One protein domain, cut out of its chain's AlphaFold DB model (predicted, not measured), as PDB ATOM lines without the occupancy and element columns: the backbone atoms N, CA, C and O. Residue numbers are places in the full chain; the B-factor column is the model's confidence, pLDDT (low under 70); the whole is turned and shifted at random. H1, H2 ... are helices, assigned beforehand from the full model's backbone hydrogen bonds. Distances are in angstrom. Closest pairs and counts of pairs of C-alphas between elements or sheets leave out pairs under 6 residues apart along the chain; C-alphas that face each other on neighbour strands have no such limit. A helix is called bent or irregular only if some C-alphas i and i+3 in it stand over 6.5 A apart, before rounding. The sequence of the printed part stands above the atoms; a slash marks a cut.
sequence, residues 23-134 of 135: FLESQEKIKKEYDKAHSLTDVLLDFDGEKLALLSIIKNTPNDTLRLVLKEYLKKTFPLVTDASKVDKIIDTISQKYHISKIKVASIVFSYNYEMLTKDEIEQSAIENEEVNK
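This is residues 23 to 134 of the 135 residues of an uncharacterized protein of Flavobacterium urumqiense (UniProt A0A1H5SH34). A small compact body of crossed helices, with H3 in its middle and H2, H4, H5 and the last part of H1 packed on it, has two arms that stick out at opposite ends: residues 23 to 33 of H1, and residues 122 to 134, of which 122 to 132 belong to H6. The arms make the length. The printed part has 112 residues with six named helices, H1 to H6 in chain order, and no named strand: all helix. It is loose, with a radius of gyration of the C-alphas of 17.1 A, and spans 70 by 27 by 25 A.

H1, residues 23 to 47, touches H3, residues 63 to 77, with its residues 37 to 45 alone; the closest C-alphas, of Thr 41 and Lys 71, are 6.0 A apart. H3 is the hub, touching four helices. H4, residues 84 to 98, forms a helical hairpin with H3 at a steep tilt of 39 degrees, closest at C-alphas Val 69 and Ile 94, 6.7 A. H5, residues 102 to 114, touches H3 about perpendicular at 77 degrees, closest at C-alphas Leu 70 and Val 109, 6.5 A. H2, residues 49 to 58, touches H3, closest at C-alphas Ser 56 and Asn 63, 5.3 A. H6, residues 119 to 132, touches no helix. Every O i to N i+4 pair is within hydrogen-bond range in H1, H2, H5 and H6, against 10 of 11 in H3 and 9 of 11 in H4.

H1 runs 36.1 A from C-alpha 23 at (-37.410, -3.955, -17.864). H4, 22.1 A, is irregular, but only just: C-alphas 85 and 88 are 6.9 A apart. H6, 21.0 A, ends at C-alpha 132 at (3.716, -41.903, -51.758).

The C-alphas farthest apart, Phe 23 and Lys 134, are 70.3 A apart. The printed part has no cut and no long link. Residues 23 to 38, 79 to 82 and 115 to 134 have pLDDT under 70.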
ATOM      1  N   PHE A  23     -38.758  -3.390 -17.946       48.91
ATOM      2  CA  PHE A  23     -37.410  -3.955 -17.864       48.91
ATOM      3  C   PHE A  23     -37.430  -5.492 -17.820       48.91
ATOM      4  O   PHE A  23     -36.673  -6.130 -18.558       48.91
ATOM      5  N   LEU A  24     -38.320  -6.093 -17.020       53.06
ATOM      6  CA  LEU A  24     -38.482  -7.548 -16.915       53.06
ATOM      7  C   LEU A  24     -39.000  -8.181 -18.215       53.06
ATOM      8  O   LEU A  24     -38.449  -9.195 -18.645       53.06
ATOM      9  N   GLU A  25     -39.975  -7.567 -18.893       56.31
ATOM     10  CA  GLU A  25     -40.434  -8.031 -20.212       56.31
ATOM     11  C   GLU A  25     -39.333  -7.936 -21.282       56.31
ATOM     12  O   GLU A  25     -39.213  -8.825 -22.133       56.31
ATOM     13  N   SER A  26     -38.497  -6.888 -21.241       55.16
ATOM     14  CA  SER A  26     -37.351  -6.760 -22.152       55.16
ATOM     15  C   SER A  26     -36.308  -7.858 -21.909       55.16
ATOM     16  O   SER A  26     -35.825  -8.474 -22.859       55.16
ATOM     17  N   GLN A  27     -36.023  -8.179 -20.642       53.66
ATOM     18  CA  GLN A  27     -35.080  -9.233 -20.276       53.66
ATOM     19  C   GLN A  27     -35.611 -10.628 -20.608       53.66
ATOM     20  O   GLN A  27     -34.844 -11.479 -21.056       53.66
ATOM     21  N   GLU A  28     -36.914 -10.877 -20.457       63.44
ATOM     22  CA  GLU A  28     -37.526 -12.153 -20.838       63.44
ATOM     23  C   GLU A  28     -37.526 -12.358 -22.362       63.44
ATOM     24  O   GLU A  28     -37.260 -13.465 -22.836       63.44
ATOM     25  N   LYS A  29     -37.753 -11.294 -23.148       58.84
ATOM     26  CA  LYS A  29     -37.618 -11.338 -24.616       58.84
ATOM     27  C   LYS A  29     -36.176 -11.605 -25.046       58.84
ATOM     28  O   LYS A  29     -35.962 -12.508 -25.850       58.84
ATOM     29  N   ILE A  30     -35.203 -10.901 -24.462       59.06
ATOM     30  CA  ILE A  30     -33.771 -11.123 -24.727       59.06
ATOM     31  C   ILE A  30     -33.375 -12.555 -24.359       59.06
ATOM     32  O   ILE A  30     -32.669 -13.209 -25.119       59.06
ATOM     33  N   LYS A  31     -33.866 -13.079 -23.231       62.56
ATOM     34  CA  LYS A  31     -33.602 -14.455 -22.802       62.56
ATOM     35  C   LYS A  31     -34.225 -15.488 -23.745       62.56
ATOM     36  O   LYS A  31     -33.543 -16.428 -24.131       62.56
ATOM     37  N   LYS A  32     -35.475 -15.300 -24.183       61.69
ATOM     38  CA  LYS A  32     -36.118 -16.185 -25.175       61.69
ATOM     39  C   LYS A  32     -35.396 -16.171 -26.518       61.69
ATOM     40  O   LYS A  32     -35.264 -17.214 -27.151       61.69
ATOM     41  N   GLU A  33     -34.936 -15.006 -26.959       61.31
ATOM     42  CA  GLU A  33     -34.175 -14.871 -28.199       61.31
ATOM     43  C   GLU A  33     -32.777 -15.496 -28.070       61.31
ATOM     44  O   GLU A  33     -32.343 -16.217 -28.967       61.31
ATOM     45  N   TYR A  34     -32.129 -15.326 -26.913       59.47
ATOM     46  CA  TYR A  34     -30.866 -15.970 -26.556       59.47
ATOM     47  C   TYR A  34     -30.982 -17.499 -26.527       59.47
ATOM     48  O   TYR A  34     -30.186 -18.182 -27.168       59.47
ATOM     49  N   ASP A  35     -31.995 -18.044 -25.849       65.56
ATOM     50  CA  ASP A  35     -32.237 -19.488 -25.747       65.56
ATOM     51  C   ASP A  35     -32.574 -20.091 -27.121       65.56
ATOM     52  O   ASP A  35     -32.093 -21.170 -27.477       65.56
ATOM     53  N   LYS A  36     -33.331 -19.360 -27.949       66.50
ATOM     54  CA  LYS A  36     -33.633 -19.758 -29.327       66.50
ATOM     55  C   LYS A  36     -32.387 -19.746 -30.214       66.50
ATOM     56  O   LYS A  36     -32.158 -20.715 -30.931       66.50
ATOM     57  N   ALA A  37     -31.559 -18.702 -30.159       60.88
ATOM     58  CA  ALA A  37     -30.293 -18.650 -30.893       60.88
ATOM     59  C   ALA A  37     -29.342 -19.772 -30.441       60.88
ATOM     60  O   ALA A  37     -28.689 -20.422 -31.257       60.88
ATOM     61  N   HIS A  38     -29.313 -20.065 -29.141       65.62
ATOM     62  CA  HIS A  38     -28.521 -21.155 -28.587       65.62
ATOM     63  C   HIS A  38     -28.979 -22.525 -29.106       65.62
ATOM     64  O   HIS A  38     -28.141 -23.334 -29.489       65.62
ATOM     65  N   SER A  39     -30.290 -22.762 -29.176       75.88
ATOM     66  CA  SER A  39     -30.857 -23.994 -29.731       75.88
ATOM     67  C   SER A  39     -30.640 -24.117 -31.243       75.88
ATOM     68  O   SER A  39     -30.325 -25.200 -31.723       75.88
ATOM     69  N   LEU A  40     -30.766 -23.023 -31.999       79.69
ATOM     70  CA  LEU A  40     -30.602 -23.045 -33.455       79.69
ATOM     71  C   LEU A  40     -29.146 -23.244 -33.882       79.69
ATOM     72  O   LEU A  40     -28.892 -23.930 -34.866       79.69
ATOM     73  N   THR A  41     -28.193 -22.674 -33.143       82.69
ATOM     74  CA  THR A  41     -26.763 -22.857 -33.439       82.69
ATOM     75  C   THR A  41     -26.306 -24.292 -33.214       82.69
ATOM     76  O   THR A  41     -25.545 -24.810 -34.025       82.69
ATOM     77  N   ASP A  42     -26.801 -24.954 -32.167       83.19
ATOM     78  CA  ASP A  42     -26.513 -26.371 -31.930       83.19
ATOM     79  C   ASP A  42     -27.079 -27.253 -33.050       83.19
ATOM     80  O   ASP A  42     -26.351 -28.066 -33.614       83.19
ATOM     81  N   VAL A  43     -28.329 -27.006 -33.454       81.94
ATOM     82  CA  VAL A  43     -28.968 -27.723 -34.567       81.94
ATOM     83  C   VAL A  43     -28.216 -27.514 -35.886       81.94
ATOM     84  O   VAL A  43     -27.976 -28.476 -36.609       81.94
ATOM     85  N   LEU A  44     -27.810 -26.280 -36.204       84.50
ATOM     86  CA  LEU A  44     -27.049 -25.980 -37.422       84.50
ATOM     87  C   LEU A  44     -25.716 -26.743 -37.460       84.50
ATOM     88  O   LEU A  44     -25.376 -27.350 -38.471       84.50
ATOM     89  N   LEU A  45     -24.988 -26.761 -36.341       89.12
ATOM     90  CA  LEU A  45     -23.722 -27.486 -36.232       89.12
ATOM     91  C   LEU A  45     -23.901 -29.012 -36.246       89.12
ATOM     92  O   LEU A  45     -22.971 -29.726 -36.613       89.12
ATOM     93  N   ASP A  46     -25.055 -29.533 -35.835       87.94
ATOM     94  CA  ASP A  46     -25.382 -30.956 -35.976       87.94
ATOM     95  C   ASP A  46     -25.651 -31.337 -37.436       87.94
ATOM     96  O   ASP A  46     -25.156 -32.368 -37.895       87.94
ATOM     97  N   PHE A  47     -26.363 -30.488 -38.189       85.00
ATOM     98  CA  PHE A  47     -26.548 -30.678 -39.634       85.00
ATOM     99  C   PHE A  47     -25.217 -30.657 -40.394       85.00
ATOM    100  O   PHE A  47     -25.016 -31.460 -41.301       85.00
ATOM    101  N   ASP A  48     -24.282 -29.807 -39.971       88.44
ATOM    102  CA  ASP A  48     -22.948 -29.693 -40.564       88.44
ATOM    103  C   ASP A  48     -21.934 -30.717 -40.016       88.44
ATOM    104  O   ASP A  48     -20.725 -30.534 -40.161       88.44
ATOM    105  N   GLY A  49     -22.383 -31.807 -39.383       89.56
ATOM    106  CA  GLY A  49     -21.506 -32.775 -38.713       89.56
ATOM    107  C   GLY A  49     -20.354 -33.303 -39.582       89.56
ATOM    108  O   GLY A  49     -19.211 -33.352 -39.123       89.56
ATOM    109  N   GLU A  50     -20.623 -33.625 -40.852       88.38
ATOM    110  CA  GLU A  50     -19.597 -34.048 -41.818       88.38
ATOM    111  C   GLU A  50     -18.595 -32.923 -42.117       88.38
ATOM    112  O   GLU A  50     -17.383 -33.119 -42.013       88.38
ATOM    113  N   LYS A  51     -19.086 -31.710 -42.398       89.00
ATOM    114  CA  LYS A  51     -18.259 -30.519 -42.645       89.00
ATOM    115  C   LYS A  51     -17.345 -30.213 -41.459       89.00
ATOM    116  O   LYS A  51     -16.169 -29.909 -41.647       89.00
ATOM    117  N   LEU A  52     -17.854 -30.336 -40.234       91.81
ATOM    118  CA  LEU A  52     -17.064 -30.154 -39.015       91.81
ATOM    119  C   LEU A  52     -16.011 -31.247 -38.832       91.81
ATOM    120  O   LEU A  52     -14.893 -30.943 -38.415       91.81
ATOM    121  N   ALA A  53     -16.340 -32.500 -39.153       91.62
ATOM    122  CA  ALA A  53     -15.374 -33.594 -39.121       91.62
ATOM    123  C   ALA A  53     -14.223 -33.343 -40.108       91.62
ATOM    124  O   ALA A  53     -13.059 -33.414 -39.713       91.62
ATOM    125  N   LEU A  54     -14.523 -32.948 -41.346       90.19
ATOM    126  CA  LEU A  54     -13.505 -32.607 -42.345       90.19
ATOM    127  C   LEU A  54     -12.665 -31.399 -41.916       90.19
ATOM    128  O   LEU A  54     -11.435 -31.448 -41.947       90.19
ATOM    129  N   LEU A  55     -13.311 -30.337 -41.430       90.12
ATOM    130  CA  LEU A  55     -12.620 -29.147 -40.941       90.12
ATOM    131  C   LEU A  55     -11.689 -29.462 -39.759       90.12
ATOM    132  O   LEU A  55     -10.628 -28.848 -39.638       90.12
ATOM    133  N   SER A  56     -12.055 -30.427 -38.906       93.50
ATOM    134  CA  SER A  56     -11.239 -30.861 -37.760       93.50
ATOM    135  C   SER A  56      -9.900 -31.456 -38.185       93.50
ATOM    136  O   SER A  56      -8.872 -31.168 -37.566       93.50
ATOM    137  N   ILE A  57      -9.913 -32.204 -39.289       91.25
ATOM    138  CA  ILE A  57      -8.727 -32.805 -39.895       91.25
ATOM    139  C   ILE A  57      -7.881 -31.702 -40.534       91.25
ATOM    140  O   ILE A  57      -6.724 -31.528 -40.158       91.25
ATOM    141  N   ILE A  58      -8.482 -30.899 -41.419       87.81
ATOM    142  CA  ILE A  58      -7.786 -29.848 -42.181       87.81
ATOM    143  C   ILE A  58      -7.102 -28.839 -41.249       87.81
ATOM    144  O   ILE A  58      -5.941 -28.489 -41.433       87.81
ATOM    145  N   LYS A  59      -7.801 -28.382 -40.204       87.44
ATOM    146  CA  LYS A  59      -7.277 -27.372 -39.270       87.44
ATOM    147  C   LYS A  59      -6.485 -27.957 -38.110       87.44
ATOM    148  O   LYS A  59      -6.142 -27.198 -37.197       87.44
ATOM    149  N   ASN A  60      -6.254 -29.272 -38.086       91.56
ATOM    150  CA  ASN A  60      -5.630 -29.981 -36.970       91.56
ATOM    151  C   ASN A  60      -6.181 -29.491 -35.611       91.56
ATOM    152  O   ASN A  60      -5.477 -28.931 -34.760       91.56
ATOM    153  N   THR A  61      -7.506 -29.543 -35.476       93.12
ATOM    154  CA  THR A  61      -8.235 -28.986 -34.333       93.12
ATOM    155  C   THR A  61      -9.335 -29.950 -33.916       93.12
ATOM    156  O   THR A  61     -10.159 -30.286 -34.759       93.12
ATOM    157  N   PRO A  62      -9.405 -30.366 -32.636       95.88
ATOM    158  CA  PRO A  62     -10.450 -31.272 -32.173       95.88
ATOM    159  C   PRO A  62     -11.853 -30.761 -32.512       95.88
ATOM    160  O   PRO A  62     -12.120 -29.559 -32.406       95.88
ATOM    161  N   ASN A  63     -12.751 -31.675 -32.885       93.75
ATOM    162  CA  ASN A  63     -14.120 -31.338 -33.286       93.75
ATOM    163  C   ASN A  63     -14.850 -30.543 -32.187       93.75
ATOM    164  O   ASN A  63     -15.432 -29.500 -32.470       93.75
ATOM    165  N   ASP A  64     -14.698 -30.938 -30.921       93.81
ATOM    166  CA  ASP A  64     -15.277 -30.218 -29.779       93.81
ATOM    167  C   ASP A  64     -14.824 -28.751 -29.720       93.81
ATOM    168  O   ASP A  64     -15.630 -27.844 -29.510       93.81
ATOM    169  N   THR A  65     -13.541 -28.494 -29.982       94.06
ATOM    170  CA  THR A  65     -12.984 -27.136 -30.020       94.06
ATOM    171  C   THR A  65     -13.550 -26.333 -31.190       94.06
ATOM    172  O   THR A  65     -13.898 -25.165 -31.013       94.06
ATOM    173  N   LEU A  66     -13.685 -26.944 -32.375       94.94
ATOM    174  CA  LEU A  66     -14.336 -26.304 -33.523       94.94
ATOM    175  C   LEU A  66     -15.780 -25.928 -33.200       94.94
ATOM    176  O   LEU A  66     -16.177 -24.786 -33.423       94.94
ATOM    177  N   ARG A  67     -16.543 -26.863 -32.624       94.94
ATOM    178  CA  ARG A  67     -17.937 -26.645 -32.228       94.94
ATOM    179  C   ARG A  67     -18.054 -25.508 -31.226       94.94
ATOM    180  O   ARG A  67     -18.912 -24.651 -31.401       94.94
ATOM    181  N   LEU A  68     -17.176 -25.435 -30.224       94.75
ATOM    182  CA  LEU A  68     -17.167 -24.334 -29.255       94.75
ATOM    183  C   LEU A  68     -16.905 -22.972 -29.910       94.75
ATOM    184  O   LEU A  68     -17.617 -22.007 -29.625       94.75
ATOM    185  N   VAL A  69     -15.907 -22.893 -30.795       96.12
ATOM    186  CA  VAL A  69     -15.568 -21.662 -31.524       96.12
ATOM    187  C   VAL A  69     -16.724 -21.223 -32.419       96.12
ATOM    188  O   VAL A  69     -17.179 -20.081 -32.325       96.12
ATOM    189  N   LEU A  70     -17.228 -22.129 -33.257       94.56
ATOM    190  CA  LEU A  70     -18.286 -21.832 -34.219       94.56
ATOM    191  C   LEU A  70     -19.604 -21.516 -33.521       94.56
ATOM    192  O   LEU A  70     -20.279 -20.575 -33.915       94.56
ATOM    193  N   LYS A  71     -19.937 -22.207 -32.430       93.12
ATOM    194  CA  LYS A  71     -21.124 -21.907 -31.627       93.12
ATOM    195  C   LYS A  71     -21.092 -20.492 -31.066       93.12
ATOM    196  O   LYS A  71     -22.082 -19.775 -31.162       93.12
ATOM    197  N   GLU A  72     -19.974 -20.060 -30.481       92.75
ATOM    198  CA  GLU A  72     -19.863 -18.686 -29.970       92.75
ATOM    199  C   GLU A  72     -19.896 -17.640 -31.082       92.75
ATOM    200  O   GLU A  72     -20.497 -16.581 -30.899       92.75
ATOM    201  N   TYR A  73     -19.275 -17.936 -32.225       93.06
ATOM    202  CA  TYR A  73     -19.334 -17.063 -33.390       93.06
ATOM    203  C   TYR A  73     -20.776 -16.932 -33.889       93.06
ATOM    204  O   TYR A  73     -21.319 -15.830 -33.909       93.06
ATOM    205  N   LEU A  74     -21.425 -18.057 -34.189       89.94
ATOM    206  CA  LEU A  74     -22.780 -18.119 -34.728       89.94
ATOM    207  C   LEU A  74     -23.813 -17.525 -33.771       89.94
ATOM    208  O   LEU A  74     -24.719 -16.845 -34.222       89.94
ATOM    209  N   LYS A  75     -23.665 -17.666 -32.450       88.38
ATOM    210  CA  LYS A  75     -24.553 -16.989 -31.484       88.38
ATOM    211  C   LYS A  75     -24.517 -15.464 -31.587       88.38
ATOM    212  O   LYS A  75     -25.477 -14.804 -31.206       88.38
ATOM    213  N   LYS A  76     -23.382 -14.902 -32.004       86.56
ATOM    214  CA  LYS A  76     -23.165 -13.450 -32.092       86.56
ATOM    215  C   LYS A  76     -23.452 -12.903 -33.486       86.56
ATOM    216  O   LYS A  76     -23.569 -11.688 -33.633       86.56
ATOM    217  N   THR A  77     -23.537 -13.777 -34.484       83.81
ATOM    218  CA  THR A  77     -23.748 -13.411 -35.884       83.81
ATOM    219  C   THR A  77     -25.124 -13.818 -36.394       83.81
ATOM    220  O   THR A  77     -25.739 -13.060 -37.126       83.81
ATOM    221  N   PHE A  78     -25.681 -14.944 -35.962       72.50
ATOM    222  CA  PHE A  78     -26.998 -15.426 -36.373       72.50
ATOM    223  C   PHE A  78     -28.139 -14.758 -35.577       72.50
ATOM    224  O   PHE A  78     -27.995 -14.575 -34.367       72.50
ATOM    225  N   PRO A  79     -29.299 -14.440 -36.192       59.88
ATOM    226  CA  PRO A  79     -29.667 -14.556 -37.615       59.88
ATOM    227  C   PRO A  79     -29.306 -13.312 -38.455       59.88
ATOM    228  O   PRO A  79     -29.870 -13.100 -39.526       59.88
ATOM    229  N   LEU A  80     -28.439 -12.435 -37.954       62.66
ATOM    230  CA  LEU A  80     -28.230 -11.100 -38.506       62.66
ATOM    231  C   LEU A  80     -27.118 -11.070 -39.565       62.66
ATOM    232  O   LEU A  80     -26.118 -11.783 -39.500       62.66
ATOM    233  N   VAL A  81     -27.241 -10.157 -40.530       59.22
ATOM    234  CA  VAL A  81     -26.084  -9.772 -41.346       59.22
ATOM    235  C   VAL A  81     -25.087  -9.106 -40.404       59.22
ATOM    236  O   VAL A  81     -25.353  -8.044 -39.838       59.22
ATOM    237  N   THR A  82     -23.962  -9.773 -40.176       66.56
ATOM    238  CA  THR A  82     -22.948  -9.268 -39.254       66.56
ATOM    239  C   THR A  82     -22.210  -8.121 -39.915       66.56
ATOM    240  O   THR A  82     -21.605  -8.285 -40.971       66.56
ATOM    241  N   ASP A  83     -22.252  -6.957 -39.277       74.25
ATOM    242  CA  ASP A  83     -21.399  -5.835 -39.636       74.25
ATOM    243  C   ASP A  83     -19.929  -6.278 -39.555       74.25
ATOM    244  O   ASP A  83     -19.461  -6.706 -38.494       74.25
ATOM    245  N   ALA A  84     -19.209  -6.173 -40.674       73.94
ATOM    246  CA  ALA A  84     -17.795  -6.524 -40.769       73.94
ATOM    247  C   ALA A  84     -16.955  -5.828 -39.681       73.94
ATOM    248  O   ALA A  84     -16.000  -6.415 -39.173       73.94
ATOM    249  N   SER A  85     -17.367  -4.631 -39.239       77.12
ATOM    250  CA  SER A  85     -16.710  -3.875 -38.165       77.12
ATOM    251  C   SER A  85     -16.744  -4.575 -36.794       77.12
ATOM    252  O   SER A  85     -15.967  -4.237 -35.899       77.12
ATOM    253  N   LYS A  86     -17.631  -5.563 -36.609       85.44
ATOM    254  CA  LYS A  86     -17.812  -6.303 -35.349       85.44
ATOM    255  C   LYS A  86     -17.134  -7.670 -35.342       85.44
ATOM    256  O   LYS A  86     -16.954  -8.230 -34.262       85.44
ATOM    257  N   VAL A  87     -16.742  -8.197 -36.505       90.06
ATOM    258  CA  VAL A  87     -16.153  -9.542 -36.626       90.06
ATOM    259  C   VAL A  87     -14.847  -9.652 -35.836       90.06
ATOM    260  O   VAL A  87     -14.678 -10.611 -35.088       90.06
ATOM    261  N   ASP A  88     -13.981  -8.640 -35.916       92.12
ATOM    262  CA  ASP A  88     -12.717  -8.584 -35.165       92.12
ATOM    263  C   ASP A  88     -12.946  -8.697 -33.645       92.12
ATOM    264  O   ASP A  88     -12.378  -9.555 -32.974       92.12
ATOM    265  N   LYS A  89     -13.912  -7.940 -33.106       93.75
ATOM    266  CA  LYS A  89     -14.275  -7.996 -31.676       93.75
ATOM    267  C   LYS A  89     -14.844  -9.352 -31.254       93.75
ATOM    268  O   LYS A  89     -14.625  -9.793 -30.124       93.75
ATOM    269  N   ILE A  90     -15.600 -10.009 -32.135       94.44
ATOM    270  CA  ILE A  90     -16.134 -11.352 -31.879       94.44
ATOM    271  C   ILE A  90     -14.981 -12.359 -31.803       94.44
ATOM    272  O   ILE A  90     -14.911 -13.121 -30.839       94.44
ATOM    273  N   ILE A  91     -14.059 -12.318 -32.769       95.94
ATOM    274  CA  ILE A  91     -12.861 -13.167 -32.799       95.94
ATOM    275  C   ILE A  91     -12.021 -12.952 -31.537       95.94
ATOM    276  O   ILE A  91     -11.643 -13.926 -30.886       95.94
ATOM    277  N   ASP A  92     -11.803 -11.699 -31.140       96.12
ATOM    278  CA  ASP A  92     -11.080 -11.335 -29.921       96.12
ATOM    279  C   ASP A  92     -11.711 -11.937 -28.670       96.12
ATOM    280  O   ASP A  92     -11.025 -12.548 -27.850       96.12
ATOM    281  N   THR A  93     -13.032 -11.817 -28.553       95.94
ATOM    282  CA  THR A  93     -13.783 -12.353 -27.415       95.94
ATOM    283  C   THR A  93     -13.640 -13.874 -27.325       95.94
ATOM    284  O   THR A  93     -13.406 -14.413 -26.245       95.94
ATOM    285  N   ILE A  94     -13.766 -14.581 -28.452       97.19
ATOM    286  CA  ILE A  94     -13.649 -16.047 -28.506       97.19
ATOM    287  C   ILE A  94     -12.213 -16.477 -28.187       97.19
ATOM    288  O   ILE A  94     -12.003 -17.405 -27.404       97.19
ATOM    289  N   SER A  95     -11.231 -15.772 -28.756       97.19
ATOM    290  CA  SER A  95      -9.803 -16.001 -28.533       97.19
ATOM    291  C   SER A  95      -9.448 -15.908 -27.050       97.19
ATOM    292  O   SER A  95      -8.822 -16.819 -26.508       97.19
ATOM    293  N   GLN A  96      -9.913 -14.854 -26.375       97.44
ATOM    294  CA  GLN A  96      -9.696 -14.660 -24.943       97.44
ATOM    295  C   GLN A  96     -10.422 -15.713 -24.100       97.44
ATOM    296  O   GLN A  96      -9.822 -16.265 -23.182       97.44
ATOM    297  N   LYS A  97     -11.686 -16.018 -24.424       96.81
ATOM    298  CA  LYS A  97     -12.527 -16.949 -23.654       96.81
ATOM    299  C   LYS A  97     -11.975 -18.376 -23.628       96.81
ATOM    300  O   LYS A  97     -12.079 -19.038 -22.601       96.81
ATOM    301  N   TYR A  98     -11.423 -18.851 -24.744       95.50
ATOM    302  CA  TYR A  98     -10.949 -20.235 -24.879       95.50
ATOM    303  C   TYR A  98      -9.427 -20.370 -24.958       95.50
ATOM    304  O   TYR A  98      -8.929 -21.470 -25.179       95.50
ATOM    305  N   HIS A  99      -8.682 -19.272 -24.799       96.06
ATOM    306  CA  HIS A  99      -7.218 -19.247 -24.923       96.06
ATOM    307  C   HIS A  99      -6.706 -19.801 -26.266       96.06
ATOM    308  O   HIS A  99      -5.665 -20.451 -26.346       96.06
ATOM    309  N   ILE A 100      -7.442 -19.521 -27.342       95.19
ATOM    310  CA  ILE A 100      -7.087 -19.890 -28.718       95.19
ATOM    311  C   ILE A 100      -6.540 -18.642 -29.409       95.19
ATOM    312  O   ILE A 100      -7.063 -17.551 -29.200       95.19
ATOM    313  N   SER A 101      -5.509 -18.756 -30.249       96.75
ATOM    314  CA  SER A 101      -4.994 -17.586 -30.971       96.75
ATOM    315  C   SER A 101      -6.059 -16.982 -31.896       96.75
ATOM    316  O   SER A 101      -6.826 -17.704 -32.536       96.75
ATOM    317  N   LYS A 102      -6.086 -15.646 -32.005       96.44
ATOM    318  CA  LYS A 102      -7.014 -14.924 -32.895       96.44
ATOM    319  C   LYS A 102      -6.959 -15.448 -34.332       96.44
ATOM    320  O   LYS A 102      -7.997 -15.661 -34.943       96.44
ATOM    321  N   ILE A 103      -5.752 -15.728 -34.835       95.12
ATOM    322  CA  ILE A 103      -5.519 -16.289 -36.176       95.12
ATOM    323  C   ILE A 103      -6.211 -17.647 -36.326       95.12
ATOM    324  O   ILE A 103      -6.886 -17.885 -37.324       95.12
ATOM    325  N   LYS A 104      -6.090 -18.528 -35.327       94.75
ATOM    326  CA  LYS A 104      -6.728 -19.846 -35.368       94.75
ATOM    327  C   LYS A 104      -8.253 -19.729 -35.325       94.75
ATOM    328  O   LYS A 104      -8.921 -20.380 -36.121       94.75
ATOM    329  N   VAL A 105      -8.803 -18.855 -34.478       96.62
ATOM    330  CA  VAL A 105     -10.250 -18.565 -34.451       96.62
ATOM    331  C   VAL A 105     -10.731 -18.031 -35.805       96.62
ATOM    332  O   VAL A 105     -11.707 -18.541 -36.350       96.62
ATOM    333  N   ALA A 106     -10.026 -17.051 -36.376       94.00
ATOM    334  CA  ALA A 106     -10.353 -16.471 -37.676       94.00
ATOM    335  C   ALA A 106     -10.313 -17.520 -38.795       94.00
ATOM    336  O   ALA A 106     -11.236 -17.582 -39.600       94.00
ATOM    337  N   SER A 107      -9.288 -18.379 -38.815       92.81
ATOM    338  CA  SER A 107      -9.144 -19.451 -39.805       92.81
ATOM    339  C   SER A 107     -10.296 -20.456 -39.742       92.81
ATOM    340  O   SER A 107     -10.844 -20.823 -40.778       92.81
ATOM    341  N   ILE A 108     -10.714 -20.853 -38.534       94.12
ATOM    342  CA  ILE A 108     -11.863 -21.748 -38.324       94.12
ATOM    343  C   ILE A 108     -13.145 -21.121 -38.882       94.12
ATOM    344  O   ILE A 108     -13.841 -21.743 -39.681       94.12
ATOM    345  N   VAL A 109     -13.438 -19.881 -38.478       92.94
ATOM    346  CA  VAL A 109     -14.640 -19.150 -38.906       92.94
ATOM    347  C   VAL A 109     -14.645 -18.941 -40.418       92.94
ATOM    348  O   VAL A 109     -15.666 -19.144 -41.071       92.94
ATOM    349  N   PHE A 110     -13.501 -18.554 -40.981       91.00
ATOM    350  CA  PHE A 110     -13.355 -18.313 -42.408       91.00
ATOM    351  C   PHE A 110     -13.585 -19.594 -43.218       91.00
ATOM    352  O   PHE A 110     -14.432 -19.610 -44.106       91.00
ATOM    353  N   SER A 111     -12.900 -20.690 -42.880       90.06
ATOM    354  CA  SER A 111     -13.065 -21.958 -43.599       90.06
ATOM    355  C   SER A 111     -14.470 -22.544 -43.453       90.06
ATOM    356  O   SER A 111     -14.983 -23.122 -44.407       90.06
ATOM    357  N   TYR A 112     -15.130 -22.358 -42.306       90.56
ATOM    358  CA  TYR A 112     -16.517 -22.790 -42.129       90.56
ATOM    359  C   TYR A 112     -17.502 -21.984 -42.995       90.56
ATOM    360  O   TYR A 112     -18.331 -22.577 -43.687       90.56
ATOM    361  N   ASN A 113     -17.408 -20.650 -42.997       86.94
ATOM    362  CA  ASN A 113     -18.365 -19.789 -43.704       86.94
ATOM    363  C   ASN A 113     -18.163 -19.748 -45.222       86.94
ATOM    364  O   ASN A 113     -19.131 -19.549 -45.951       86.94
ATOM    365  N   TYR A 114     -16.923 -19.883 -45.695       83.31
ATOM    366  CA  TYR A 114     -16.587 -19.649 -47.103       83.31
ATOM    367  C   TYR A 114     -16.164 -20.911 -47.860       83.31
ATOM    368  O   TYR A 114     -15.855 -20.811 -49.041       83.31
ATOM    369  N   GLU A 115     -16.135 -22.079 -47.205       69.25
ATOM    370  CA  GLU A 115     -15.780 -23.378 -47.816       69.25
ATOM    371  C   GLU A 115     -14.443 -23.362 -48.579       69.25
ATOM    372  O   GLU A 115     -14.195 -24.170 -49.471       69.25
ATOM    373  N   MET A 116     -13.551 -22.435 -48.221       59.22
ATOM    374  CA  MET A 116     -12.259 -22.283 -48.872       59.22
ATOM    375  C   MET A 116     -11.210 -23.135 -48.157       59.22
ATOM    376  O   MET A 116     -10.834 -22.849 -47.013       59.22
ATOM    377  N   LEU A 117     -10.701 -24.139 -48.873       54.41
ATOM    378  CA  LEU A 117      -9.353 -24.661 -48.665       54.41
ATOM    379  C   LEU A 117      -8.377 -23.572 -49.113       54.41
ATOM    380  O   LEU A 117      -8.446 -23.083 -50.245       54.41
ATOM    381  N   THR A 118      -7.514 -23.120 -48.211       54.50
ATOM    382  CA  THR A 118      -6.540 -22.072 -48.542       54.50
ATOM    383  C   THR A 118      -5.380 -22.659 -49.340       54.50
ATOM    384  O   THR A 118      -5.059 -23.835 -49.206       54.50
ATOM    385  N   LYS A 119      -4.737 -21.840 -50.179       49.69
ATOM    386  CA  LYS A 119      -3.683 -22.265 -51.119       49.69
ATOM    387  C   LYS A 119      -2.534 -23.047 -50.451       49.69
ATOM    388  O   LYS A 119      -2.045 -24.007 -51.034       49.69
ATOM    389  N   ASP A 120      -2.201 -22.700 -49.209       54.91
ATOM    390  CA  ASP A 120      -1.163 -23.363 -48.406       54.91
ATOM    391  C   ASP A 120      -1.495 -24.842 -48.094       54.91
ATOM    392  O   ASP A 120      -0.599 -25.675 -47.988       54.91
ATOM    393  N   GLU A 121      -2.785 -25.197 -48.013       54.50
ATOM    394  CA  GLU A 121      -3.255 -26.574 -47.780       54.50
ATOM    395  C   GLU A 121      -3.217 -27.408 -49.076       54.50
ATOM    396  O   GLU A 121      -2.976 -28.617 -49.040       54.50
ATOM    397  N   ILE A 122      -3.383 -26.763 -50.239       56.19
ATOM    398  CA  ILE A 122      -3.253 -27.408 -51.556       56.19
ATOM    399  C   ILE A 122      -1.797 -27.823 -51.786       56.19
ATOM    400  O   ILE A 122      -1.537 -28.958 -52.183       56.19
ATOM    401  N   GLU A 123      -0.846 -26.933 -51.492       55.81
ATOM    402  CA  GLU A 123       0.581 -27.206 -51.689       55.81
ATOM    403  C   GLU A 123       1.082 -28.341 -50.778       55.81
ATOM    404  O   GLU A 123       1.803 -29.218 -51.253       55.81
ATOM    405  N   GLN A 124       0.630 -28.422 -49.518       56.12
ATOM    406  CA  GLN A 124       0.961 -29.549 -48.630       56.12
ATOM    407  C   GLN A 124       0.387 -30.890 -49.109       56.12
ATOM    408  O   GLN A 124       1.111 -31.885 -49.144       56.12
ATOM    409  N   SER A 125      -0.873 -30.924 -49.555       55.72
ATOM    410  CA  SER A 125      -1.486 -32.154 -50.082       55.72
ATOM    411  C   SER A 125      -0.820 -32.659 -51.373       55.72
ATOM    412  O   SER A 125      -0.776 -33.863 -51.631       55.72
ATOM    413  N   ALA A 126      -0.267 -31.756 -52.190       56.19
ATOM    414  CA  ALA A 126       0.476 -32.122 -53.393       56.19
ATOM    415  C   ALA A 126       1.829 -32.769 -53.052       56.19
ATOM    416  O   ALA A 126       2.210 -33.760 -53.675       56.19
ATOM    417  N   ILE A 127       2.518 -32.258 -52.027       58.66
ATOM    418  CA  ILE A 127       3.802 -32.796 -51.557       58.66
ATOM    419  C   ILE A 127       3.623 -34.209 -50.978       58.66
ATOM    420  O   ILE A 127       4.378 -35.115 -51.331       58.66
ATOM    421  N   GLU A 128       2.589 -34.438 -50.164       58.16
ATOM    422  CA  GLU A 128       2.317 -35.759 -49.573       58.16
ATOM    423  C   GLU A 128       1.990 -36.831 -50.633       58.16
ATOM    424  O   GLU A 128       2.430 -37.977 -50.522       58.16
ATOM    425  N   ASN A 129       1.284 -36.469 -51.710       57.59
ATOM    426  CA  ASN A 129       0.956 -37.399 -52.798       57.59
ATOM    427  C   ASN A 129       2.154 -37.735 -53.708       57.59
ATOM    428  O   ASN A 129       2.191 -38.816 -54.306       57.59
ATOM    429  N   GLU A 130       3.146 -36.848 -53.829       58.78
ATOM    430  CA  GLU A 130       4.378 -37.151 -54.568       58.78
ATOM    431  C   GLU A 130       5.296 -38.123 -53.820       58.78
ATOM    432  O   GLU A 130       5.956 -38.951 -54.453       58.78
ATOM    433  N   GLU A 131       5.353 -38.055 -52.489       56.97
ATOM    434  CA  GLU A 131       6.204 -38.950 -51.694       56.97
ATOM    435  C   GLU A 131       5.673 -40.388 -51.648       56.97
ATOM    436  O   GLU A 131       6.460 -41.337 -51.645       56.97
ATOM    437  N   VAL A 132       4.349 -40.574 -51.691       55.75
ATOM    438  CA  VAL A 132       3.716 -41.903 -51.758       55.75
ATOM    439  C   VAL A 132       3.946 -42.580 -53.116       55.75
ATOM    440  O   VAL A 132       4.115 -43.792 -53.162       55.75
ATOM    441  N   ASN A 133       4.031 -41.816 -54.211       53.88
ATOM    442  CA  ASN A 133       4.298 -42.351 -55.555       53.88
ATOM    443  C   ASN A 133       5.789 -42.617 -55.847       53.88
ATOM    444  O   ASN A 133       6.126 -43.108 -56.925       53.88
ATOM    445  N   LYS A 134       6.693 -42.281 -54.916       50.81
ATOM    446  CA  LYS A 134       8.145 -42.520 -55.025       50.81
ATOM    447  C   LYS A 134       8.638 -43.721 -54.199       50.81
ATOM    448  O   LYS A 134       9.850 -43.932 -54.127       50.81
TER     449      LYS A 134